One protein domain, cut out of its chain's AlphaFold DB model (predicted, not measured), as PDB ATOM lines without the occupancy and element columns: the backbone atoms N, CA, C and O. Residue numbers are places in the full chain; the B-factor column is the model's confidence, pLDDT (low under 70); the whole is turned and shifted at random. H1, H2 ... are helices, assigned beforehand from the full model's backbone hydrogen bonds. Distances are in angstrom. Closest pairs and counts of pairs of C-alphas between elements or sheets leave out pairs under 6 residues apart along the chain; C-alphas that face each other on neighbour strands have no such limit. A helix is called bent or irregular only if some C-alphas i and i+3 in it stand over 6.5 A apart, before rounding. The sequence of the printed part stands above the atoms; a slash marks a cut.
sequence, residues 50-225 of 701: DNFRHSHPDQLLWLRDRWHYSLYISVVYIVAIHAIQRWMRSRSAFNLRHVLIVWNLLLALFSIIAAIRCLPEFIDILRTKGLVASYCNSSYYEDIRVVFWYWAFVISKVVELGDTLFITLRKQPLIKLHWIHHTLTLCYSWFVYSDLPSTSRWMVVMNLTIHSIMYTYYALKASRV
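This is residues 50 to 225 of the 701 residues of the protein "Hypothetical protein" of Medioppia subpectinata (UniProt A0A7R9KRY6). A lengthwise stack of helices: the pair H4 and H8 lies along one side, H3 and H7 lie along the other, and H5 and H6 follow each other through the space between. The small helices H1 and H2 sit near one end, and H4 makes a sharp kink near residue 130. The printed part has 176 residues with eight named helices, H1 to H8 in chain order, and no named strand; the class is all helix, and the packing is part aligned, part crossed. It is compact, with a radius of gyration of the C-alphas of 17.9 A and spans of 57 by 39 by 31 A.

Begin with the longest helix, H4, residues 97 to 136. It is irregular, with C-alphas 128 and 131 lying 9.4 A apart, and its kink near residue 130 is 126 degrees. H8, residues 199 to 223, touches it at a shallow tilt of 26 degrees, opposite ways; look at Ser 111 and Ser 212, their closest C-alphas, 4.7 A apart. The hub is H5, residues 144 to 159, touching four helices; it is only just irregular, with C-alphas 145 and 148 lying 6.9 A apart. Its residues 145 to 149 touch H4, closest at the C-alphas of Ala 114 and Trp 149, 5.8 A. H5 only just touches H8, with 3 pairs of C-alphas within 8 A, closest at Tyr 150 and Val 204, 6.9 A. Its residues 154 to 158 touch H7, residues 176 to 195, closest at the C-alphas of Lys 157 and Leu 186, 5.3 A. H3, residues 69 to 88, touches H7 with residues 70 to 78 at a shallow tilt of 17 degrees, opposite ways, closest at the C-alphas of Ser 70 and Cys 187, 5.1 A. H6, residues 162 to 169, touches H3 at a shallow tilt of 16 degrees, the same way, closest at the C-alphas of Gln 85 and Thr 168, 6.0 A. H2, residues 57 to 65, touches H7, closest at the C-alphas of Arg 64 and Ser 194, 3.9 A. H1, residues 50 to 55, touches H5, about perpendicular at 76 degrees, closest at the C-alphas of Asp 50 and Ile 144, 6.2 A. H3 and H8 are apart, as are H4 and H7. Every O i to N i+4 pair is within hydrogen-bond range in H3 and H6; the figures are 1 of 2 in H1, 4 of 5 in H2, 31 of 36 in H4, 7 of 12 in H5, 15 of 16 in H7 and 20 of 21 in H8.

Find C-alpha 97 at (53.942, 73.554, 91.898); from there H4 runs 44.4 A to C-alpha 136. H8 is 36.5 A long and ends at C-alpha 223, at (47.099, 74.348, 95.608). H7 measures 29.4 A, H3 28.2 A and H5 23.5 A. H1 begins at C-alpha 50, at (44.224, 108.449, 84.791).

The C-alphas of Ser 90 and Thr 128, the two farthest apart, are 59.5 A from each other. The printed part has no cut and no long link. Mean pLDDT of the printed part is 83.9; look for values under 70 at residues 53 to 61, 138 to 144, 173 and 194 to 197.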
ATOM      1  N   ASP A  50      44.224 107.026  85.133       74.62
ATOM      2  CA  ASP A  50      44.224 108.449  84.791       74.62
ATOM      3  C   ASP A  50      45.521 108.885  84.101       74.62
ATOM      4  O   ASP A  50      45.505 109.539  83.051       74.62
ATOM      5  N   ASN A  51      46.664 108.463  84.650       76.25
ATOM      6  CA  ASN A  51      47.973 108.741  84.069       76.25
ATOM      7  C   ASN A  51      48.155 108.067  82.699       76.25
ATOM      8  O   ASN A  51      48.834 108.619  81.834       76.25
ATOM      9  N   PHE A  52      47.569 106.889  82.472       75.75
ATOM     10  CA  PHE A  52      47.728 106.154  81.217       75.75
ATOM     11  C   PHE A  52      47.223 106.961  80.015       75.75
ATOM     12  O   PHE A  52      47.959 107.129  79.045       75.75
ATOM     13  N   ARG A  53      46.019 107.545  80.105       64.56
ATOM     14  CA  ARG A  53      45.434 108.341  79.010       64.56
ATOM     15  C   ARG A  53      46.187 109.649  78.756       64.56
ATOM     16  O   ARG A  53      46.361 110.025  77.603       64.56
ATOM     17  N   HIS A  54      46.637 110.326  79.813       58.06
ATOM     18  CA  HIS A  54      47.278 111.643  79.701       58.06
ATOM     19  C   HIS A  54      48.752 111.577  79.281       58.06
ATOM     20  O   HIS A  54      49.250 112.523  78.680       58.06
ATOM     21  N   SER A  55      49.446 110.473  79.573       55.16
ATOM     22  CA  SER A  55      50.899 110.365  79.352       55.16
ATOM     23  C   SER A  55      51.283 109.526  78.127       55.16
ATOM     24  O   SER A  55      52.449 109.538  77.743       55.16
ATOM     25  N   HIS A  56      50.350 108.773  77.527       59.06
ATOM     26  CA  HIS A  56      50.681 107.769  76.504       59.06
ATOM     27  C   HIS A  56      49.748 107.720  75.269       59.06
ATOM     28  O   HIS A  56      49.388 106.619  74.835       59.06
ATOM     29  N   PRO A  57      49.390 108.850  74.621       59.41
ATOM     30  CA  PRO A  57      48.708 108.806  73.319       59.41
ATOM     31  C   PRO A  57      49.514 108.005  72.273       59.41
ATOM     32  O   PRO A  57      48.936 107.301  71.443       59.41
ATOM     33  N   ASP A  58      50.845 108.002  72.387       60.78
ATOM     34  CA  ASP A  58      51.762 107.261  71.515       60.78
ATOM     35  C   ASP A  58      51.684 105.736  71.668       60.78
ATOM     36  O   ASP A  58      52.003 105.021  70.726       60.78
ATOM     37  N   GLN A  59      51.250 105.196  72.815       64.06
ATOM     38  CA  GLN A  59      51.175 103.738  73.008       64.06
ATOM     39  C   GLN A  59      49.998 103.108  72.252       64.06
ATOM     40  O   GLN A  59      50.121 101.992  71.737       64.06
ATOM     41  N   LEU A  60      48.883 103.838  72.144       63.59
ATOM     42  CA  LEU A  60      47.735 103.462  71.312       63.59
ATOM     43  C   LEU A  60      48.133 103.430  69.829       63.59
ATOM     44  O   LEU A  60      47.820 102.475  69.117       63.59
ATOM     45  N   LEU A  61      48.895 104.435  69.388       68.19
ATOM     46  CA  LEU A  61      49.449 104.520  68.033       68.19
ATOM     47  C   LEU A  61      50.523 103.447  67.784       68.19
ATOM     48  O   LEU A  61      50.555 102.829  66.724       68.19
ATOM     49  N   TRP A  62      51.360 103.153  68.780       77.12
ATOM     50  CA  TRP A  62      52.442 102.173  68.681       77.12
ATOM     51  C   TRP A  62      51.930 100.757  68.416       77.12
ATOM     52  O   TRP A  62      52.435 100.084  67.516       77.12
ATOM     53  N   LEU A  63      50.920 100.301  69.168       74.69
ATOM     54  CA  LEU A  63      50.310  98.982  68.950       74.69
ATOM     55  C   LEU A  63      49.625  98.909  67.586       74.69
ATOM     56  O   LEU A  63      49.743  97.895  66.897       74.69
ATOM     57  N   ARG A  64      48.949  99.993  67.185       73.62
ATOM     58  CA  ARG A  64      48.302 100.099  65.878       73.62
ATOM     59  C   ARG A  64      49.306  99.947  64.739       73.62
ATOM     60  O   ARG A  64      49.098  99.127  63.849       73.62
ATOM     61  N   ASP A  65      50.419 100.668  64.798       80.19
ATOM     62  CA  ASP A  65      51.403 100.696  63.715       80.19
ATOM     63  C   ASP A  65      52.321  99.450  63.732       80.19
ATOM     64  O   ASP A  65      52.939  99.094  62.725       80.19
ATOM     65  N   ARG A  66      52.390  98.729  64.863       85.56
ATOM     66  CA  ARG A  66      53.263  97.556  65.060       85.56
ATOM     67  C   ARG A  66      52.529  96.260  65.385       85.56
ATOM     68  O   ARG A  66      53.142  95.326  65.899       85.56
ATOM     69  N   TRP A  67      51.252  96.130  65.025       85.38
ATOM     70  CA  TRP A  67      50.473  94.912  65.293       85.38
ATOM     71  C   TRP A  67      51.149  93.634  64.754       85.38
ATOM     72  O   TRP A  67      51.071  92.571  65.373       85.38
ATOM     73  N   HIS A  68      51.880  93.744  63.637       87.19
ATOM     74  CA  HIS A  68      52.634  92.665  62.996       87.19
ATOM     75  C   HIS A  68      53.756  92.080  63.882       87.19
ATOM     76  O   HIS A  68      54.218  90.970  63.621       87.19
ATOM     77  N   TYR A  69      54.150  92.755  64.972       91.06
ATOM     78  CA  TYR A  69      55.078  92.220  65.977       91.06
ATOM     79  C   TYR A  69      54.559  90.939  66.637       91.06
ATOM     80  O   TYR A  69      55.340  90.029  66.924       91.06
ATOM     81  N   SER A  70      53.236  90.806  66.760       91.25
ATOM     82  CA  SER A  70      52.576  89.581  67.224       91.25
ATOM     83  C   SER A  70      52.940  88.336  66.397       91.25
ATOM     84  O   SER A  70      53.058  87.242  66.955       91.25
ATOM     85  N   LEU A  71      53.195  88.488  65.089       91.56
ATOM     86  CA  LEU A  71      53.593  87.392  64.200       91.56
ATOM     87  C   LEU A  71      55.017  86.912  64.501       91.56
ATOM     88  O   LEU A  71      55.257  85.706  64.554       91.56
ATOM     89  N   TYR A  72      55.956  87.830  64.740       93.31
ATOM     90  CA  TYR A  72      57.329  87.457  65.094       93.31
ATOM     91  C   TYR A  72      57.386  86.802  66.474       93.31
ATOM     92  O   TYR A  72      58.014  85.755  66.622       93.31
ATOM     93  N   ILE A  73      56.672  87.361  67.459       93.69
ATOM     94  CA  ILE A  73      56.560  86.778  68.805       93.69
ATOM     95  C   ILE A  73      55.998  85.354  68.717       93.69
ATOM     96  O   ILE A  73      56.538  84.437  69.331       93.69
ATOM     97  N   SER A  74      54.970  85.146  67.893       92.62
ATOM     98  CA  SER A  74      54.375  83.832  67.632       92.62
ATOM     99  C   SER A  74      55.365  82.818  67.050       92.62
ATOM    100  O   SER A  74      55.410  81.672  67.494       92.62
ATOM    101  N   VAL A  75      56.189  83.223  66.078       93.56
ATOM    102  CA  VAL A  75      57.224  82.352  65.497       93.56
ATOM    103  C   VAL A  75      58.273  81.986  66.547       93.56
ATOM    104  O   VAL A  75      58.578  80.803  66.712       93.56
ATOM    105  N   VAL A  76      58.780  82.972  67.294       94.62
ATOM    106  CA  VAL A  76      59.754  82.753  68.377       94.62
ATOM    107  C   VAL A  76      59.189  81.797  69.425       94.62
ATOM    108  O   VAL A  76      59.857  80.840  69.811       94.62
ATOM    109  N   TYR A  77      57.939  82.000  69.831       93.69
ATOM    110  CA  TYR A  77      57.224  81.147  70.773       93.69
ATOM    111  C   TYR A  77      57.125  79.692  70.299       93.69
ATOM    112  O   TYR A  77      57.500  78.780  71.035       93.69
ATOM    113  N   ILE A  78      56.680  79.457  69.060       90.75
ATOM    114  CA  ILE A  78      56.549  78.102  68.506       90.75
ATOM    115  C   ILE A  78      57.913  77.406  68.452       90.75
ATOM    116  O   ILE A  78      58.019  76.240  68.846       90.75
ATOM    117  N   VAL A  79      58.958  78.104  67.998       93.69
ATOM    118  CA  VAL A  79      60.325  77.564  67.956       93.69
ATOM    119  C   VAL A  79      60.817  77.234  69.368       93.69
ATOM    120  O   VAL A  79      61.309  76.127  69.597       93.69
ATOM    121  N   ALA A  80      60.623  78.144  70.325       92.62
ATOM    122  CA  ALA A  80      61.032  77.960  71.713       92.62
ATOM    123  C   ALA A  80      60.357  76.738  72.350       92.62
ATOM    124  O   ALA A  80      61.038  75.916  72.959       92.62
ATOM    125  N   ILE A  81      59.048  76.550  72.160       91.81
ATOM    126  CA  ILE A  81      58.327  75.392  72.710       91.81
ATOM    127  C   ILE A  81      58.917  74.078  72.204       91.81
ATOM    128  O   ILE A  81      59.200  73.186  73.002       91.81
ATOM    129  N   HIS A  82      59.116  73.944  70.891       89.06
ATOM    130  CA  HIS A  82      59.627  72.702  70.310       89.06
ATOM    131  C   HIS A  82      61.092  72.453  70.699       89.06
ATOM    132  O   HIS A  82      61.478  71.306  70.946       89.06
ATOM    133  N   ALA A  83      61.896  73.513  70.820       92.88
ATOM    134  CA  ALA A  83      63.262  73.425  71.321       92.88
ATOM    135  C   ALA A  83      63.297  72.952  72.784       92.88
ATOM    136  O   ALA A  83      64.018  72.005  73.106       92.88
ATOM    137  N   ILE A  84      62.466  73.533  73.655       91.75
ATOM    138  CA  ILE A  84      62.373  73.154  75.072       91.75
ATOM    139  C   ILE A  84      61.811  71.737  75.213       91.75
ATOM    140  O   ILE A  84      62.329  70.958  76.007       91.75
ATOM    141  N   GLN A  85      60.816  71.343  74.413       88.38
ATOM    142  CA  GLN A  85      60.320  69.963  74.381       88.38
ATOM    143  C   GLN A  85      61.429  68.971  74.040       88.38
ATOM    144  O   GLN A  85      61.562  67.949  74.713       88.38
ATOM    145  N   ARG A  86      62.236  69.267  73.011       90.62
ATOM    146  CA  ARG A  86      63.378  68.433  72.623       90.62
ATOM    147  C   ARG A  86      64.416  68.363  73.741       90.62
ATOM    148  O   ARG A  86      64.860  67.267  74.069       90.62
ATOM    149  N   TRP A  87      64.740  69.499  74.354       91.38
ATOM    150  CA  TRP A  87      65.663  69.595  75.485       91.38
ATOM    151  C   TRP A  87      65.176  68.826  76.722       91.38
ATOM    152  O   TRP A  87      65.966  68.184  77.410       91.38
ATOM    153  N   MET A  88      63.866  68.818  76.975       89.75
ATOM    154  CA  MET A  88      63.267  68.090  78.090       89.75
ATOM    155  C   MET A  88      63.245  66.572  77.881       89.75
ATOM    156  O   MET A  88      63.121  65.857  78.873       89.75
ATOM    157  N   ARG A  89      63.370  66.035  76.653       85.50
ATOM    158  CA  ARG A  89      63.277  64.576  76.410       85.50
ATOM    159  C   ARG A  89      64.233  63.783  77.300       85.50
ATOM    160  O   ARG A  89      63.782  62.847  77.957       85.50
ATOM    161  N   SER A  90      65.478  64.235  77.426       85.50
ATOM    162  CA  SER A  90      66.532  63.594  78.222       85.50
ATOM    163  C   SER A  90      66.542  63.953  79.717       85.50
ATOM    164  O   SER A  90      67.433  63.510  80.434       85.50
ATOM    165  N   ARG A  91      65.585  64.750  80.221       89.19
ATOM    166  CA  ARG A  91      65.592  65.273  81.606       89.19
ATOM    167  C   ARG A  91      64.398  64.807  82.434       89.19
ATOM    168  O   ARG A  91      63.363  64.432  81.891       89.19
ATOM    169  N   SER A  92      64.496  64.844  83.759       82.56
ATOM    170  CA  SER A  92      63.333  64.663  84.637       82.56
ATOM    171  C   SER A  92      62.389  65.874  84.564       82.56
ATOM    172  O   SER A  92      62.784  66.969  84.171       82.56
ATOM    173  N   ALA A  93      61.112  65.678  84.906       86.81
ATOM    174  CA  ALA A  93      60.144  66.773  84.970       86.81
ATOM    175  C   ALA A  93      60.465  67.723  86.139       86.81
ATOM    176  O   ALA A  93      60.780  67.265  87.237       86.81
ATOM    177  N   PHE A  94      60.329  69.033  85.926       89.06
ATOM    178  CA  PHE A  94      60.519  70.023  86.988       89.06
ATOM    179  C   PHE A  94      59.317  70.061  87.943       89.06
ATOM    180  O   PHE A  94      58.158  70.054  87.514       89.06
ATOM    181  N   ASN A  95      59.584  70.173  89.249       88.75
ATOM    182  CA  ASN A  95      58.547  70.441  90.244       88.75
ATOM    183  C   ASN A  95      58.278  71.951  90.329       88.75
ATOM    184  O   ASN A  95      58.942  72.677  91.057       88.75
ATOM    185  N   LEU A  96      57.288  72.416  89.568       89.00
ATOM    186  CA  LEU A  96      56.931  73.836  89.460       89.00
ATOM    187  C   LEU A  96      55.637  74.178  90.211       89.00
ATOM    188  O   LEU A  96      54.961  75.134  89.851       89.00
ATOM    189  N   ARG A  97      55.248  73.397  91.231       85.62
ATOM    190  CA  ARG A  97      53.942  73.554  91.898       85.62
ATOM    191  C   ARG A  97      53.729  74.961  92.459       85.62
ATOM    192  O   ARG A  97      52.736  75.591  92.118       85.62
ATOM    193  N   HIS A  98      54.644  75.453  93.292       90.19
ATOM    194  CA  HIS A  98      54.506  76.768  93.930       90.19
ATOM    195  C   HIS A  98      54.533  77.903  92.907       90.19
ATOM    196  O   HIS A  98      53.691  78.793  92.954       90.19
ATOM    197  N   VAL A  99      55.432  77.805  91.926       92.69
ATOM    198  CA  VAL A  99      55.523  78.764  90.818       92.69
ATOM    199  C   VAL A  99      54.210  78.807  90.035       92.69
ATOM    200  O   VAL A  99      53.706  79.883  89.744       92.69
ATOM    201  N   LEU A 100      53.607  77.647  89.764       89.31
ATOM    202  CA  LEU A 100      52.338  77.538  89.048       89.31
ATOM    203  C   LEU A 100      51.155  78.098  89.852       89.31
ATOM    204  O   LEU A 100      50.243  78.669  89.262       89.31
ATOM    205  N   ILE A 101      51.148  77.937  91.178       91.25
ATOM    206  CA  ILE A 101      50.122  78.544  92.042       91.25
ATOM    207  C   ILE A 101      50.211  80.066  91.938       91.25
ATOM    208  O   ILE A 101      49.216  80.706  91.616       91.25
ATOM    209  N   VAL A 102      51.403  80.632  92.153       94.69
ATOM    210  CA  VAL A 102      51.630  82.085  92.089       94.69
ATOM    211  C   VAL A 102      51.279  82.625  90.705       94.69
ATOM    212  O   VAL A 102      50.546  83.601  90.595       94.69
ATOM    213  N   TRP A 103      51.731  81.951  89.649       94.25
ATOM    214  CA  TRP A 103      51.439  82.319  88.268       94.25
ATOM    215  C   TRP A 103      49.935  82.381  87.979       94.25
ATOM    216  O   TRP A 103      49.432  83.406  87.521       94.25
ATOM    217  N   ASN A 104      49.192  81.319  88.310       93.38
ATOM    218  CA  ASN A 104      47.745  81.291  88.093       93.38
ATOM    219  C   ASN A 104      47.007  82.314  88.968       93.38
ATOM    220  O   ASN A 104      46.029  82.890  88.509       93.38
ATOM    221  N   LEU A 105      47.465  82.574  90.200       94.12
ATOM    222  CA  LEU A 105      46.877  83.609  91.057       94.12
ATOM    223  C   LEU A 105      47.078  85.014  90.480       94.12
ATOM    224  O   LEU A 105      46.147  85.812  90.513       94.12
ATOM    225  N   LEU A 106      48.254  85.310  89.920       95.00
ATOM    226  CA  LEU A 106      48.525  86.597  89.276       95.00
ATOM    227  C   LEU A 106      47.634  86.805  88.044       95.00
ATOM    228  O   LEU A 106      47.018  87.862  87.908       95.00
ATOM    229  N   LEU A 107      47.509  85.789  87.184       93.62
ATOM    230  CA  LEU A 107      46.634  85.850  86.006       93.62
ATOM    231  C   LEU A 107      45.149  85.919  86.384       93.62
ATOM    232  O   LEU A 107      44.387  86.654  85.751       93.62
ATOM    233  N   ALA A 108      44.739  85.202  87.433       94.44
ATOM    234  CA  ALA A 108      43.391  85.280  87.979       94.44
ATOM    235  C   ALA A 108      43.093  86.689  88.499       94.44
ATOM    236  O   ALA A 108      42.103  87.283  88.085       94.44
ATOM    237  N   LEU A 109      43.965  87.251  89.340       95.56
ATOM    238  CA  LEU A 109      43.796  88.587  89.912       95.56
ATOM    239  C   LEU A 109      43.719  89.658  88.822       95.56
ATOM    240  O   LEU A 109      42.803  90.478  88.835       95.56
ATOM    241  N   PHE A 110      44.632  89.613  87.847       94.94
ATOM    242  CA  PHE A 110      44.595  90.497  86.684       94.94
ATOM    243  C   PHE A 110      43.251  90.405  85.951       94.94
ATOM    244  O   PHE A 110      42.599  91.422  85.719       94.94
ATOM    245  N   SER A 111      42.801  89.184  85.650       94.75
ATOM    246  CA  SER A 111      41.556  88.951  84.912       94.75
ATOM    247  C   SER A 111      40.315  89.377  85.702       94.75
ATOM    248  O   SER A 111      39.390  89.928  85.115       94.75
ATOM    249  N   ILE A 112      40.293  89.164  87.024       94.50
ATOM    250  CA  ILE A 112      39.201  89.580  87.917       94.50
ATOM    251  C   ILE A 112      39.084  91.105  87.930       94.50
ATOM    252  O   ILE A 112      37.999  91.633  87.694       94.50
ATOM    253  N   ILE A 113      40.187  91.822  88.175       91.88
ATOM    254  CA  ILE A 113      40.165  93.289  88.250       91.88
ATOM    255  C   ILE A 113      39.763  93.876  86.892       91.88
ATOM    256  O   ILE A 113      38.886  94.738  86.828       91.88
ATOM    257  N   ALA A 114      40.340  93.362  85.804       90.75
ATOM    258  CA  ALA A 114      40.007  93.795  84.453       90.75
ATOM    259  C   ALA A 114      38.533  93.515  84.102       90.75
ATOM    260  O   ALA A 114      37.862  94.371  83.530       90.75
ATOM    261  N   ALA A 115      37.989  92.353  84.484       91.44
ATOM    262  CA  ALA A 115      36.578  92.028  84.275       91.44
ATOM    263  C   ALA A 115      35.652  92.955  85.078       91.44
ATOM    264  O   ALA A 115      34.681  93.458  84.521       91.44
ATOM    265  N   ILE A 116      35.970  93.246  86.346       89.12
ATOM    266  CA  ILE A 116      35.209  94.194  87.183       89.12
ATOM    267  C   ILE A 116      35.190  95.597  86.564       89.12
ATOM    268  O   ILE A 116      34.199  96.310  86.696       89.12
ATOM    269  N   ARG A 117      36.265  95.995  85.876       86.44
ATOM    270  CA  ARG A 117      36.372  97.307  85.227       86.44
ATOM    271  C   ARG A 117      35.647  97.365  83.879       86.44
ATOM    272  O   ARG A 117      34.972  98.352  83.611       86.44
ATOM    273  N   CYS A 118      35.724  96.319  83.059       86.75
ATOM    274  CA  CYS A 118      35.151  96.326  81.706       86.75
ATOM    275  C   CYS A 118      33.690  95.839  81.635       86.75
ATOM    276  O   CYS A 118      32.934  96.284  80.777       86.75
ATOM    277  N   LEU A 119      33.269  94.910  82.500       88.00
ATOM    278  CA  LEU A 119      31.937  94.292  82.423       88.00
ATOM    279  C   LEU A 119      30.776  95.271  82.706       88.00
ATOM    280  O   LEU A 119      29.774  95.189  81.992       88.00
ATOM    281  N   PRO A 120      30.855  96.192  83.688       86.31
ATOM    282  CA  PRO A 120      29.766  97.134  83.958       86.31
ATOM    283  C   PRO A 120      29.486  98.089  82.791       86.31
ATOM    284  O   PRO A 120      28.323  98.299  82.454       86.31
ATOM    285  N   GLU A 121      30.537  98.610  82.152       82.38
ATOM    286  CA  GLU A 121      30.432  99.460  80.955       82.38
ATOM    287  C   GLU A 121      29.752  98.701  79.811       82.38
ATOM    288  O   GLU A 121      28.781  99.173  79.220       82.38
ATOM    289  N   PHE A 122      30.181  97.464  79.578       85.12
ATOM    290  CA  PHE A 122      29.599  96.609  78.558       85.12
ATOM    291  C   PHE A 122      28.109  96.306  78.801       85.12
ATOM    292  O   PHE A 122      27.303  96.360  77.870       85.12
ATOM    293  N   ILE A 123      27.718  96.018  80.048       85.19
ATOM    294  CA  ILE A 123      26.313  95.786  80.421       85.19
ATOM    295  C   ILE A 123      25.473  97.049  80.215       85.19
ATOM    296  O   ILE A 123      24.336  96.952  79.749       85.19
ATOM    297  N   ASP A 124      26.005  98.221  80.548       82.06
ATOM    298  CA  ASP A 124      25.303  99.488  80.367       82.06
ATOM    299  C   ASP A 124      25.062  99.809  78.894       82.06
ATOM    300  O   ASP A 124      23.930 100.116  78.527       82.06
ATOM    301  N   ILE A 125      26.062  99.607  78.029       79.06
ATOM    302  CA  ILE A 125      25.894  99.737  76.575       79.06
ATOM    303  C   ILE A 125      24.778  98.812  76.084       79.06
ATOM    304  O   ILE A 125      23.897  99.237  75.336       79.06
ATOM    305  N   LEU A 126      24.768  97.551  76.521       83.25
ATOM    306  CA  LEU A 126      23.726  96.610  76.114       83.25
ATOM    307  C   LEU A 126      22.329  97.035  76.577       83.25
ATOM    308  O   LEU A 126      21.374  96.899  75.812       83.25
ATOM    309  N   ARG A 127      22.205  97.551  77.806       82.25
ATOM    310  CA  ARG A 127      20.920  97.952  78.395       82.25
ATOM    311  C   ARG A 127      20.390  99.266  77.838       82.25
ATOM    312  O   ARG A 127      19.201  99.358  77.557       82.25
ATOM    313  N   THR A 128      21.245 100.274  77.702       77.88
ATOM    314  CA  THR A 128      20.824 101.646  77.379       77.88
ATOM    315  C   THR A 128      20.928 101.961  75.889       77.88
ATOM    316  O   THR A 128      20.198 102.816  75.391       77.88
ATOM    317  N   LYS A 129      21.816 101.274  75.159       75.75
ATOM    318  CA  LYS A 129      22.140 101.549  73.744       75.75
ATOM    319  C   LYS A 129      21.748 100.400  72.809       75.75
ATOM    320  O   LYS A 129      21.695 100.583  71.594       75.75
ATOM    321  N   GLY A 130      21.447  99.227  73.366       81.38
ATOM    322  CA  GLY A 130      21.002  98.047  72.632       81.38
ATOM    323  C   GLY A 130      22.125  97.288  71.915       81.38
ATOM    324  O   GLY A 130      23.284  97.701  71.854       81.38
ATOM    325  N   LEU A 131      21.768  96.135  71.339       81.44
ATOM    326  CA  LEU A 131      22.731  95.204  70.734       81.44
ATOM    327  C   LEU A 131      23.481  95.804  69.537       81.44
ATOM    328  O   LEU A 131      24.683  95.586  69.408       81.44
ATOM    329  N   VAL A 132      22.808  96.586  68.687       80.06
ATOM    330  CA  VAL A 132      23.422  97.182  67.485       80.06
ATOM    331  C   VAL A 132      24.567  98.123  67.865       80.06
ATOM    332  O   VAL A 132      25.657  98.023  67.298       80.06
ATOM    333  N   ALA A 133      24.368  98.971  68.878       76.75
ATOM    334  CA  ALA A 133      25.405  99.874  69.368       76.75
ATOM    335  C   ALA A 133      26.616  99.110  69.928       76.75
ATOM    336  O   ALA A 133      27.756  99.499  69.681       76.75
ATOM    337  N   SER A 134      26.388  97.971  70.593       81.00
ATOM    338  CA  SER A 134      27.472  97.137  71.131       81.00
ATOM    339  C   SER A 134      28.388  96.531  70.053       81.00
ATOM    340  O   SER A 134      29.532  96.187  70.349       81.00
ATOM    341  N   TYR A 135      27.915  96.416  68.802       80.00
ATOM    342  CA  TYR A 135      28.672  95.826  67.692       80.00
ATOM    343  C   TYR A 135      29.219  96.847  66.705       80.00
ATOM    344  O   TYR A 135      30.241  96.566  66.078       80.00
ATOM    345  N   CYS A 136      28.567  98.002  66.555       74.88
ATOM    346  CA  CYS A 136      28.828  98.935  65.458       74.88
ATOM    347  C   CYS A 136      29.354 100.318  65.858       74.88
ATOM    348  O   CYS A 136      29.775 101.052  64.964       74.88
ATOM    349  N   ASN A 137      29.349 100.664  67.152       72.50
ATOM    350  CA  ASN A 137      29.757 101.982  67.640       72.50
ATOM    351  C   ASN A 137      31.078 101.940  68.435       72.50
ATOM    352  O   ASN A 137      31.126 101.403  69.546       72.50
ATOM    353  N   SER A 138      32.136 102.567  67.921       66.62
ATOM    354  CA  SER A 138      33.491 102.563  68.494       66.62
ATOM    355  C   SER A 138      33.763 103.739  69.450       66.62
ATOM    356  O   SER A 138      34.776 103.714  70.143       66.62
ATOM    357  N   SER A 139      32.833 104.693  69.592       56.91
ATOM    358  CA  SER A 139      33.001 105.951  70.360       56.91
ATOM    359  C   SER A 139      33.323 105.818  71.863       56.91
ATOM    360  O   SER A 139      33.794 106.768  72.471       56.91
ATOM    361  N   TYR A 140      33.156 104.644  72.480       55.38
ATOM    362  CA  TYR A 140      33.372 104.441  73.926       55.38
ATOM    363  C   TYR A 140      34.798 104.025  74.329       55.38
ATOM    364  O   TYR A 140      35.061 103.760  75.498       55.38
ATOM    365  N   TYR A 141      35.763 104.037  73.403       57.19
ATOM    366  CA  TYR A 141      37.196 103.959  73.744       57.19
ATOM    367  C   TYR A 141      37.739 105.239  74.420       57.19
ATOM    368  O   TYR A 141      38.945 105.441  74.503       57.19
ATOM    369  N   GLU A 142      36.864 106.118  74.903       56.88
ATOM    370  CA  GLU A 142      37.221 107.395  75.521       56.88
ATOM    371  C   GLU A 142      37.092 107.388  77.053       56.88
ATOM    372  O   GLU A 142      37.574 108.317  77.706       56.88
ATOM    373  N   ASP A 143      36.498 106.344  77.649       68.69
ATOM    374  CA  ASP A 143      36.421 106.221  79.106       68.69
ATOM    375  C   ASP A 143      37.777 105.804  79.692       68.69
ATOM    376  O   ASP A 143      38.264 104.681  79.515       68.69
ATOM    377  N   ILE A 144      38.373 106.724  80.449       69.12
ATOM    378  CA  ILE A 144      39.682 106.569  81.084       69.12
ATOM    379  C   ILE A 144      39.769 105.333  81.993       69.12
ATOM    380  O   ILE A 144      40.832 104.728  82.112       69.12
ATOM    381  N   ARG A 145      38.633 104.899  82.555       72.19
ATOM    382  CA  ARG A 145      38.532 103.765  83.487       72.19
ATOM    383  C   ARG A 145      38.636 102.405  82.798       72.19
ATOM    384  O   ARG A 145      38.823 101.397  83.474       72.19
ATOM    385  N   VAL A 146      38.498 102.357  81.472       77.69
ATOM    386  CA  VAL A 146      38.372 101.110  80.701       77.69
ATOM    387  C   VAL A 146      39.498 100.961  79.670       77.69
ATOM    388  O   VAL A 146      40.016  99.861  79.474       77.69
ATOM    389  N   VAL A 147      39.959 102.062  79.068       79.25
ATOM    390  CA  VAL A 147      40.991 102.072  78.008       79.25
ATOM    391  C   VAL A 147      42.290 101.377  78.418       79.25
ATOM    392  O   VAL A 147      42.836 100.585  77.643       79.25
ATOM    393  N   PHE A 148      42.763 101.621  79.643       85.12
ATOM    394  CA  PHE A 148      43.952 100.950  80.175       85.12
ATOM    395  C   PHE A 148      43.791  99.425  80.175       85.12
ATOM    396  O   PHE A 148      44.695  98.706  79.761       85.12
ATOM    397  N   TRP A 149      42.635  98.916  80.600       87.19
ATOM    398  CA  TRP A 149      42.394  97.478  80.720       87.19
ATOM    399  C   TRP A 149      42.277  96.784  79.367       87.19
ATOM    400  O   TRP A 149      42.727  95.649  79.221       87.19
ATOM    401  N   TYR A 150      41.752  97.476  78.355       85.25
ATOM    402  CA  TYR A 150      41.751  96.988  76.976       85.25
ATOM    403  C   TYR A 150      43.167  96.907  76.402       85.25
ATOM    404  O   TYR A 150      43.523  95.908  75.780       85.25
ATOM    405  N   TRP A 151      43.996  97.925  76.644       85.81
ATOM    406  CA  TRP A 151      45.414  97.883  76.284       85.81
ATOM    407  C   TRP A 151      46.146  96.744  77.010       85.81
ATOM    408  O   TRP A 151      46.803  95.912  76.383       85.81
ATOM    409  N   ALA A 152      45.971  96.657  78.330       88.88
ATOM    410  CA  ALA A 152      46.616  95.656  79.167       88.88
ATOM    411  C   ALA A 152      46.212  94.232  78.766       88.88
ATOM    412  O   ALA A 152      47.054  93.340  78.769       88.88
ATOM    413  N   PHE A 153      44.957  94.018  78.360       90.81
ATOM    414  CA  PHE A 153      44.481  92.751  77.804       90.81
ATOM    415  C   PHE A 153      45.257  92.324  76.550       90.81
ATOM    416  O   PHE A 153      45.627  91.161  76.408       90.81
ATOM    417  N   VAL A 154      45.513  93.249  75.622       88.94
ATOM    418  CA  VAL A 154      46.247  92.946  74.383       88.94
ATOM    419  C   VAL A 154      47.699  92.583  74.693       88.94
ATOM    420  O   VAL A 154      48.240  91.620  74.143       88.94
ATOM    421  N   ILE A 155      48.318  93.301  75.631       89.56
ATOM    422  CA  ILE A 155      49.676  93.007  76.098       89.56
ATOM    423  C   ILE A 155      49.735  91.688  76.885       89.56
ATOM    424  O   ILE A 155      50.693  90.925  76.723       89.56
ATOM    425  N   SER A 156      48.706  91.354  77.672       92.06
ATOM    426  CA  SER A 156      48.682  90.129  78.485       92.06
ATOM    427  C   SER A 156      48.803  88.864  77.639       92.06
ATOM    428  O   SER A 156      49.343  87.871  78.118       92.06
ATOM    429  N   LYS A 157      48.399  88.890  76.360       91.88
ATOM    430  CA  LYS A 157      48.522  87.734  75.453       91.88
ATOM    431  C   LYS A 157      49.957  87.311  75.182       91.88
ATOM    432  O   LYS A 157      50.184  86.137  74.905       91.88
ATOM    433  N   VAL A 158      50.922  88.218  75.324       91.94
ATOM    434  CA  VAL A 158      52.349  87.867  75.293       91.94
ATOM    435  C   VAL A 158      52.758  87.163  76.590       91.94
ATOM    436  O   VAL A 158      53.480  86.171  76.547       91.94
ATOM    437  N   VAL A 159      52.267  87.633  77.739       91.69
ATOM    438  CA  VAL A 159      52.557  87.048  79.061       91.69
ATOM    439  C   VAL A 159      51.960  85.642  79.185       91.69
ATOM    440  O   VAL A 159      52.631  84.723  79.648       91.69
ATOM    441  N   GLU A 160      50.736  85.446  78.688       89.75
ATOM    442  CA  GLU A 160      50.023  84.159  78.678       89.75
ATOM    443  C   GLU A 160      50.759  83.064  77.882       89.75
ATOM    444  O   GLU A 160      50.550  81.880  78.132       89.75
ATOM    445  N   LEU A 161      51.691  83.413  76.984       89.75
ATOM    446  CA  LEU A 161      52.557  82.425  76.324       89.75
ATOM    447  C   LEU A 161      53.385  81.603  77.331       89.75
ATOM    448  O   LEU A 161      53.765  80.465  77.036       89.75
ATOM    449  N   GLY A 162      53.626  82.142  78.531       88.62
ATOM    450  CA  GLY A 162      54.266  81.433  79.638       88.62
ATOM    451  C   GLY A 162      53.532  80.155  80.068       88.62
ATOM    452  O   GLY A 162      54.186  79.220  80.534       88.62
ATOM    453  N   ASP A 163      52.219  80.036  79.840       86.75
ATOM    454  CA  ASP A 163      51.437  78.845  80.211       86.75
ATOM    455  C   ASP A 163      52.010  77.567  79.575       86.75
ATOM    456  O   ASP A 163      52.229  76.550  80.246       86.75
ATOM    457  N   THR A 164      52.370  77.638  78.292       88.25
ATOM    458  CA  THR A 164      52.940  76.496  77.565       88.25
ATOM    459  C   THR A 164      54.336  76.119  78.049       88.25
ATOM    460  O   THR A 164      54.715  74.939  78.003       88.25
ATOM    461  N   LEU A 165      55.109  77.090  78.542       88.88
ATOM    462  CA  LEU A 165      56.424  76.831  79.120       88.88
ATOM    463  C   LEU A 165      56.290  75.923  80.347       88.88
ATOM    464  O   LEU A 165      56.964  74.893  80.424       88.88
ATOM    465  N   PHE A 166      55.363  76.234  81.259       89.25
ATOM    466  CA  PHE A 166      55.125  75.422  82.454       89.25
ATOM    467  C   PHE A 166      54.647  74.003  82.122       89.25
ATOM    468  O   PHE A 166      55.087  73.043  82.761       89.25
ATOM    469  N   ILE A 167      53.785  73.844  81.113       85.12
ATOM    470  CA  ILE A 167      53.334  72.524  80.631       85.12
ATOM    471  C   ILE A 167      54.530  71.704  80.135       85.12
ATOM    472  O   ILE A 167      54.704  70.544  80.527       85.12
ATOM    473  N   THR A 168      55.383  72.326  79.321       87.06
ATOM    474  CA  THR A 168      56.541  71.676  78.702       87.06
ATOM    475  C   THR A 168      57.587  71.261  79.739       87.06
ATOM    476  O   THR A 168      58.033  70.112  79.741       87.06
ATOM    477  N   LEU A 169      57.934  72.150  80.677       90.50
ATOM    478  CA  LEU A 169      58.903  71.868  81.745       90.50
ATOM    479  C   LEU A 169      58.426  70.769  82.712       90.50
ATOM    480  O   LEU A 169      59.234  70.066  83.320       90.50
ATOM    481  N   ARG A 170      57.110  70.565  82.828       89.06
ATOM    482  CA  ARG A 170      56.504  69.495  83.638       89.06
ATOM    483  C   ARG A 170      56.308  68.175  82.883       89.06
ATOM    484  O   ARG A 170      55.685  67.264  83.434       89.06
ATOM    485  N   LYS A 171      56.788  68.072  81.634       79.44
ATOM    486  CA  LYS A 171      56.565  66.924  80.734       79.44
ATOM    487  C   LYS A 171      55.088  66.526  80.612       79.44
ATOM    488  O   LYS A 171      54.760  65.346  80.501       79.44
ATOM    489  N   GLN A 172      54.184  67.501  80.673       75.69
ATOM    490  CA  GLN A 172      52.770  67.245  80.421       75.69
ATOM    491  C   GLN A 172      52.517  67.215  78.908       75.69
ATOM    492  O   GLN A 172      53.215  67.914  78.166       75.69
ATOM    493  N   PRO A 173      51.551  66.413  78.428       69.88
ATOM    494  CA  PRO A 173      51.226  66.366  77.010       69.88
ATOM    495  C   PRO A 173      50.758  67.748  76.549       69.88
ATOM    496  O   PRO A 173      49.737  68.260  77.008       69.88
ATOM    497  N   LEU A 174      51.521  68.365  75.643       76.31
ATOM    498  CA  LEU A 174      51.132  69.638  75.057       76.31
ATOM    499  C   LEU A 174      50.057  69.395  74.000       76.31
ATOM    500  O   LEU A 174      50.324  68.884  72.913       76.31
ATOM    501  N   ILE A 175      48.829  69.781  74.322       74.50
ATOM    502  CA  ILE A 175      47.691  69.615  73.424       74.50
ATOM    503  C   ILE A 175      47.813  70.636  72.285       74.50
ATOM    504  O   ILE A 175      48.045  71.819  72.532       74.50
ATOM    505  N   LYS A 176      47.610  70.196  71.033       76.75
ATOM    506  CA  LYS A 176      47.658  71.073  69.844       76.75
ATOM    507  C   LYS A 176      46.753  72.302  69.977       76.75
ATOM    508  O   LYS A 176      47.152  73.392  69.591       76.75
ATOM    509  N   LEU A 177      45.567  72.124  70.563       79.81
ATOM    510  CA  LEU A 177      44.621  73.209  70.831       79.81
ATOM    511  C   LEU A 177      45.248  74.354  71.631       79.81
ATOM    512  O   LEU A 177      45.036  75.506  71.279       79.81
ATOM    513  N   HIS A 178      46.040  74.040  72.655       82.31
ATOM    514  CA  HIS A 178      46.546  75.025  73.604       82.31
ATOM    515  C   HIS A 178      47.451  76.062  72.919       82.31
ATOM    516  O   HIS A 178      47.114  77.240  72.853       82.31
ATOM    517  N   TRP A 179      48.572  75.639  72.329       84.06
ATOM    518  CA  TRP A 179      49.530  76.588  71.744       84.06
ATOM    519  C   TRP A 179      49.003  77.264  70.466       84.06
ATOM    520  O   TRP A 179      49.328  78.426  70.219       84.06
ATOM    521  N   ILE A 180      48.153  76.587  69.679       85.56
ATOM    522  CA  ILE A 180      47.486  77.193  68.513       85.56
ATOM    523  C   ILE A 180      46.544  78.313  68.967       85.56
ATOM    524  O   ILE A 180      46.556  79.395  68.380       85.56
ATOM    525  N   HIS A 181      45.760  78.081  70.023       86.44
ATOM    526  CA  HIS A 181      44.856  79.081  70.579       86.44
ATOM    527  C   HIS A 181      45.609  80.329  71.055       86.44
ATOM    528  O   HIS A 181      45.264  81.428  70.623       86.44
ATOM    529  N   HIS A 182      46.670  80.168  71.857       88.50
ATOM    530  CA  HIS A 182      47.476  81.296  72.344       88.50
ATOM    531  C   HIS A 182      48.102  82.104  71.198       88.50
ATOM    532  O   HIS A 182      47.994  83.328  71.174       88.50
ATOM    533  N   THR A 183      48.678  81.419  70.207       88.62
ATOM    534  CA  THR A 183      49.292  82.054  69.029       88.62
ATOM    535  C   THR A 183      48.269  82.875  68.245       88.62
ATOM    536  O   THR A 183      48.475  84.050  67.948       88.62
ATOM    537  N   LEU A 184      47.130  82.264  67.917       88.06
ATOM    538  CA  LEU A 184      46.100  82.919  67.121       88.06
ATOM    539  C   LEU A 184      45.413  84.062  67.892       88.06
ATOM    540  O   LEU A 184      45.103  85.086  67.287       88.06
ATOM    541  N   THR A 185      45.233  83.929  69.211       88.00
ATOM    542  CA  THR A 185      44.605  84.965  70.051       88.00
ATOM    543  C   THR A 185      45.528  86.170  70.181       88.00
ATOM    544  O   THR A 185      45.059  87.304  70.112       88.00
ATOM    545  N   LEU A 186      46.842  85.951  70.302       90.88
ATOM    546  CA  LEU A 186      47.845  87.017  70.286       90.88
ATOM    547  C   LEU A 186      47.789  87.805  68.970       90.88
ATOM    548  O   LEU A 186      47.595  89.017  68.988       90.88
ATOM    549  N   CYS A 187      47.893  87.119  67.830       89.00
ATOM    550  CA  CYS A 187      47.858  87.770  66.518       89.00
ATOM    551  C   CYS A 187      46.550  88.528  66.282       89.00
ATOM    552  O   CYS A 187      46.563  89.660  65.805       89.00
ATOM    553  N   TYR A 188      45.417  87.914  66.629       88.50
ATOM    554  CA  TYR A 188      44.111  88.522  66.423       88.50
ATOM    555  C   TYR A 188      43.868  89.713  67.348       88.50
ATOM    556  O   TYR A 188      43.426  90.751  66.875       88.50
ATOM    557  N   SER A 189      44.189  89.607  68.641       87.69
ATOM    558  CA  SER A 189      43.998  90.717  69.585       87.69
ATOM    559  C   SER A 189      44.813  91.949  69.195       87.69
ATOM    560  O   SER A 189      44.273  93.049  69.219       87.69
ATOM    561  N   TRP A 190      46.058  91.770  68.743       88.19
ATOM    562  CA  TRP A 190      46.904  92.865  68.257       88.19
ATOM    563  C   TRP A 190      46.400  93.438  66.928       88.19
ATOM    564  O   TRP A 190      46.346  94.655  66.766       88.19
ATOM    565  N   PHE A 191      45.987  92.578  65.991       85.19
ATOM    566  CA  PHE A 191      45.414  93.005  64.712       85.19
ATOM    567  C   PHE A 191      44.129  93.817  64.910       85.19
ATOM    568  O   PHE A 191      43.991  94.907  64.372       85.19
ATOM    569  N   VAL A 192      43.200  93.320  65.722       79.50
ATOM    570  CA  VAL A 192      41.921  93.987  65.971       79.50
ATOM    571  C   VAL A 192      42.097  95.270  66.777       79.50
ATOM    572  O   VAL A 192      41.374  96.227  66.532       79.50
ATOM    573  N   TYR A 193      43.077  95.340  67.679       77.69
ATOM    574  CA  TYR A 193      43.379  96.578  68.399       77.69
ATOM    575  C   TYR A 193      43.797  97.725  67.469       77.69
ATOM    576  O   TYR A 193      43.538  98.879  67.788       77.69
ATOM    577  N   SER A 194      44.378  97.428  66.299       68.75
ATOM    578  CA  SER A 194      44.757  98.463  65.325       68.75
ATOM    579  C   SER A 194      43.557  99.222  64.733       68.75
ATOM    580  O   SER A 194      43.665 100.413  64.453       68.75
ATOM    581  N   ASP A 195      42.397  98.569  64.637       68.31
ATOM    582  CA  ASP A 195      41.169  99.154  64.086       68.31
ATOM    583  C   ASP A 195      40.193  99.640  65.182       68.31
ATOM    584  O   ASP A 195      39.129 100.161  64.856       68.31
ATOM    585  N   LEU A 196      40.518  99.422  66.470       67.88
ATOM    586  CA  LEU A 196      39.666  99.674  67.651       67.88
ATOM    587  C   LEU A 196      38.156  99.400  67.436       67.88
ATOM    588  O   LEU A 196      37.308 100.208  67.821       67.88
ATOM    589  N   PRO A 197      37.759  98.262  66.841       69.88
ATOM    590  CA  PRO A 197      36.379  98.056  66.446       69.88
ATOM    591  C   PRO A 197      35.521  97.711  67.658       69.88
ATOM    592  O   PRO A 197      35.933  96.949  68.533       69.88
ATOM    593  N   SER A 198      34.277  98.165  67.686       72.06
ATOM    594  CA  SER A 198      33.308  97.846  68.744       72.06
ATOM    595  C   SER A 198      33.087  96.350  68.998       72.06
ATOM    596  O   SER A 198      32.859  95.948  70.138       72.06
ATOM    597  N   THR A 199      33.251  95.491  67.985       75.69
ATOM    598  CA  THR A 199      33.172  94.025  68.140       75.69
ATOM    599  C   THR A 199      34.261  93.444  69.052       75.69
ATOM    600  O   THR A 199      34.084  92.361  69.609       75.69
ATOM    601  N   SER A 200      35.374  94.151  69.256       78.25
ATOM    602  CA  SER A 200      36.451  93.718  70.155       78.25
ATOM    603  C   SER A 200      36.090  93.829  71.640       78.25
ATOM    604  O   SER A 200      36.636  93.069  72.437       78.25
ATOM    605  N   ARG A 201      35.105  94.665  72.016       84.25
ATOM    606  CA  ARG A 201      34.595  94.745  73.399       84.25
ATOM    607  C   ARG A 201      34.066  93.406  73.887       84.25
ATOM    608  O   ARG A 201      34.437  92.933  74.956       84.25
ATOM    609  N   TRP A 202      33.288  92.743  73.035       86.81
ATOM    610  CA  TRP A 202      32.795  91.392  73.278       86.81
ATOM    611  C   TRP A 202      33.939  90.405  73.515       86.81
ATOM    612  O   TRP A 202      33.901  89.633  74.472       86.81
ATOM    613  N   MET A 203      34.985  90.447  72.688       87.25
ATOM    614  CA  MET A 203      36.153  89.583  72.857       87.25
ATOM    615  C   MET A 203      36.839  89.811  74.210       87.25
ATOM    616  O   MET A 203      37.097  88.839  74.920       87.25
ATOM    617  N   VAL A 204      37.126  91.070  74.553       88.94
ATOM    618  CA  VAL A 204      37.843  91.456  75.777       88.94
ATOM    619  C   VAL A 204      37.037  91.066  77.013       88.94
ATOM    620  O   VAL A 204      37.530  90.319  77.854       88.94
ATOM    621  N   VAL A 205      35.774  91.490  77.095       89.62
ATOM    622  CA  VAL A 205      34.916  91.260  78.267       89.62
ATOM    623  C   VAL A 205      34.653  89.772  78.480       89.62
ATOM    624  O   VAL A 205      34.813  89.278  79.598       89.62
ATOM    625  N   MET A 206      34.309  89.024  77.422       91.69
ATOM    626  CA  MET A 206      34.078  87.583  77.556       91.69
ATOM    627  C   MET A 206      35.360  86.841  77.947       91.69
ATOM    628  O   MET A 206      35.315  85.985  78.832       91.69
ATOM    629  N   ASN A 207      36.504  87.168  77.328       91.56
ATOM    630  CA  ASN A 207      37.768  86.503  77.640       91.56
ATOM    631  C   ASN A 207      38.212  86.792  79.076       91.56
ATOM    632  O   ASN A 207      38.494  85.842  79.795       91.56
ATOM    633  N   LEU A 208      38.199  88.052  79.523       92.94
ATOM    634  CA  LEU A 208      38.552  88.423  80.899       92.94
ATOM    635  C   LEU A 208      37.645  87.736  81.924       92.94
ATOM    636  O   LEU A 208      38.130  87.191  82.915       92.94
ATOM    637  N   THR A 209      36.339  87.683  81.653       92.81
ATOM    638  CA  THR A 209      35.374  87.005  82.530       92.81
ATOM    639  C   THR A 209      35.688  85.514  82.634       92.81
ATOM    640  O   THR A 209      35.811  84.977  83.732       92.81
ATOM    641  N   ILE A 210      35.894  84.829  81.510       92.62
ATOM    642  CA  ILE A 210      36.174  83.388  81.514       92.62
ATOM    643  C   ILE A 210      37.565  83.082  82.078       92.62
ATOM    644  O   ILE A 210      37.714  82.127  82.839       92.62
ATOM    645  N   HIS A 211      38.574  83.901  81.775       92.62
ATOM    646  CA  HIS A 211      39.932  83.762  82.301       92.62
ATOM    647  C   HIS A 211      39.975  83.985  83.816       92.62
ATOM    648  O   HIS A 211      40.693  83.263  84.507       92.62
ATOM    649  N   SER A 212      39.149  84.891  84.353       94.44
ATOM    650  CA  SER A 212      39.014  85.083  85.802       94.44
ATOM    651  C   SER A 212      38.584  83.791  86.508       94.44
ATOM    652  O   SER A 212      39.194  83.390  87.499       94.44
ATOM    653  N   ILE A 213      37.615  83.065  85.940       92.62
ATOM    654  CA  ILE A 213      37.122  81.787  86.469       92.62
ATOM    655  C   ILE A 213      38.164  80.683  86.244       92.62
ATOM    656  O   ILE A 213      38.486  79.921  87.157       92.62
ATOM    657  N   MET A 214      38.715  80.604  85.032       92.69
ATOM    658  CA  MET A 214      39.640  79.554  84.611       92.69
ATOM    659  C   MET A 214      40.953  79.571  85.403       92.69
ATOM    660  O   MET A 214      41.371  78.532  85.916       92.69
ATOM    661  N   TYR A 215      41.609  80.726  85.532       93.50
ATOM    662  CA  TYR A 215      42.870  80.817  86.268       93.50
ATOM    663  C   TYR A 215      42.665  80.666  87.775       93.50
ATOM    664  O   TYR A 215      43.486  80.025  88.430       93.50
ATOM    665  N   THR A 216      41.531  81.128  88.319       92.81
ATOM    666  CA  THR A 216      41.153  80.838  89.713       92.81
ATOM    667  C   THR A 216      41.007  79.330  89.929       92.81
ATOM    668  O   THR A 216      41.589  78.774  90.862       92.81
ATOM    669  N   TYR A 217      40.318  78.634  89.019       90.94
ATOM    670  CA  TYR A 217      40.212  77.174  89.031       90.94
ATOM    671  C   TYR A 217      41.592  76.499  89.004       90.94
ATOM    672  O   TYR A 217      41.853  75.598  89.805       90.94
ATOM    673  N   TYR A 218      42.502  76.929  88.123       88.38
ATOM    674  CA  TYR A 218      43.832  76.325  88.023       88.38
ATOM    675  C   TYR A 218      44.733  76.622  89.226       88.38
ATOM    676  O   TYR A 218      45.475  75.730  89.648       88.38
ATOM    677  N   ALA A 219      44.632  77.810  89.825       90.25
ATOM    678  CA  ALA A 219      45.316  78.143  91.072       90.25
ATOM    679  C   ALA A 219      44.860  77.225  92.217       90.25
ATOM    680  O   ALA A 219      45.689  76.589  92.876       90.25
ATOM    681  N   LEU A 220      43.542  77.076  92.396       88.00
ATOM    682  CA  LEU A 220      42.961  76.188  93.406       88.00
ATOM    683  C   LEU A 220      43.362  74.730  93.163       88.00
ATOM    684  O   LEU A 220      43.841  74.056  94.078       88.00
ATOM    685  N   LYS A 221      43.289  74.265  91.912       82.25
ATOM    686  CA  LYS A 221      43.713  72.915  91.524       82.25
ATOM    687  C   LYS A 221      45.194  72.655  91.815       82.25
ATOM    688  O   LYS A 221      45.547  71.570  92.271       82.25
ATOM    689  N   ALA A 222      46.072  73.627  91.563       83.31
ATOM    690  CA  ALA A 222      47.500  73.504  91.859       83.31
ATOM    691  C   ALA A 222      47.792  73.527  93.375       83.31
ATOM    692  O   ALA A 222      48.726  72.860  93.839       83.31
ATOM    693  N   SER A 223      46.973  74.249  94.150       82.88
ATOM    694  CA  SER A 223      47.099  74.348  95.608       82.88
ATOM    695  C   SER A 223      46.777  73.038  96.330       82.88
ATOM    696  O   SER A 223      47.424  72.741  97.330       82.88
ATOM    697  N   ARG A 224      45.853  72.217  95.800       79.50
ATOM    698  CA  ARG A 224      45.271  71.032  96.470       79.50
ATOM    699  C   ARG A 224      44.608  71.328  97.827       79.50
ATOM    700  O   ARG A 224      44.371  70.401  98.587       79.50
ATOM    701  N   VAL A 225      44.334  72.598  98.134       74.88
ATOM    702  CA  VAL A 225      43.698  73.011  99.398       74.88
ATOM    703  C   VAL A 225      42.200  72.711  99.376       74.88
ATOM    704  O   VAL A 225      41.633  72.329 100.391       74.88
TER     705      VAL A 225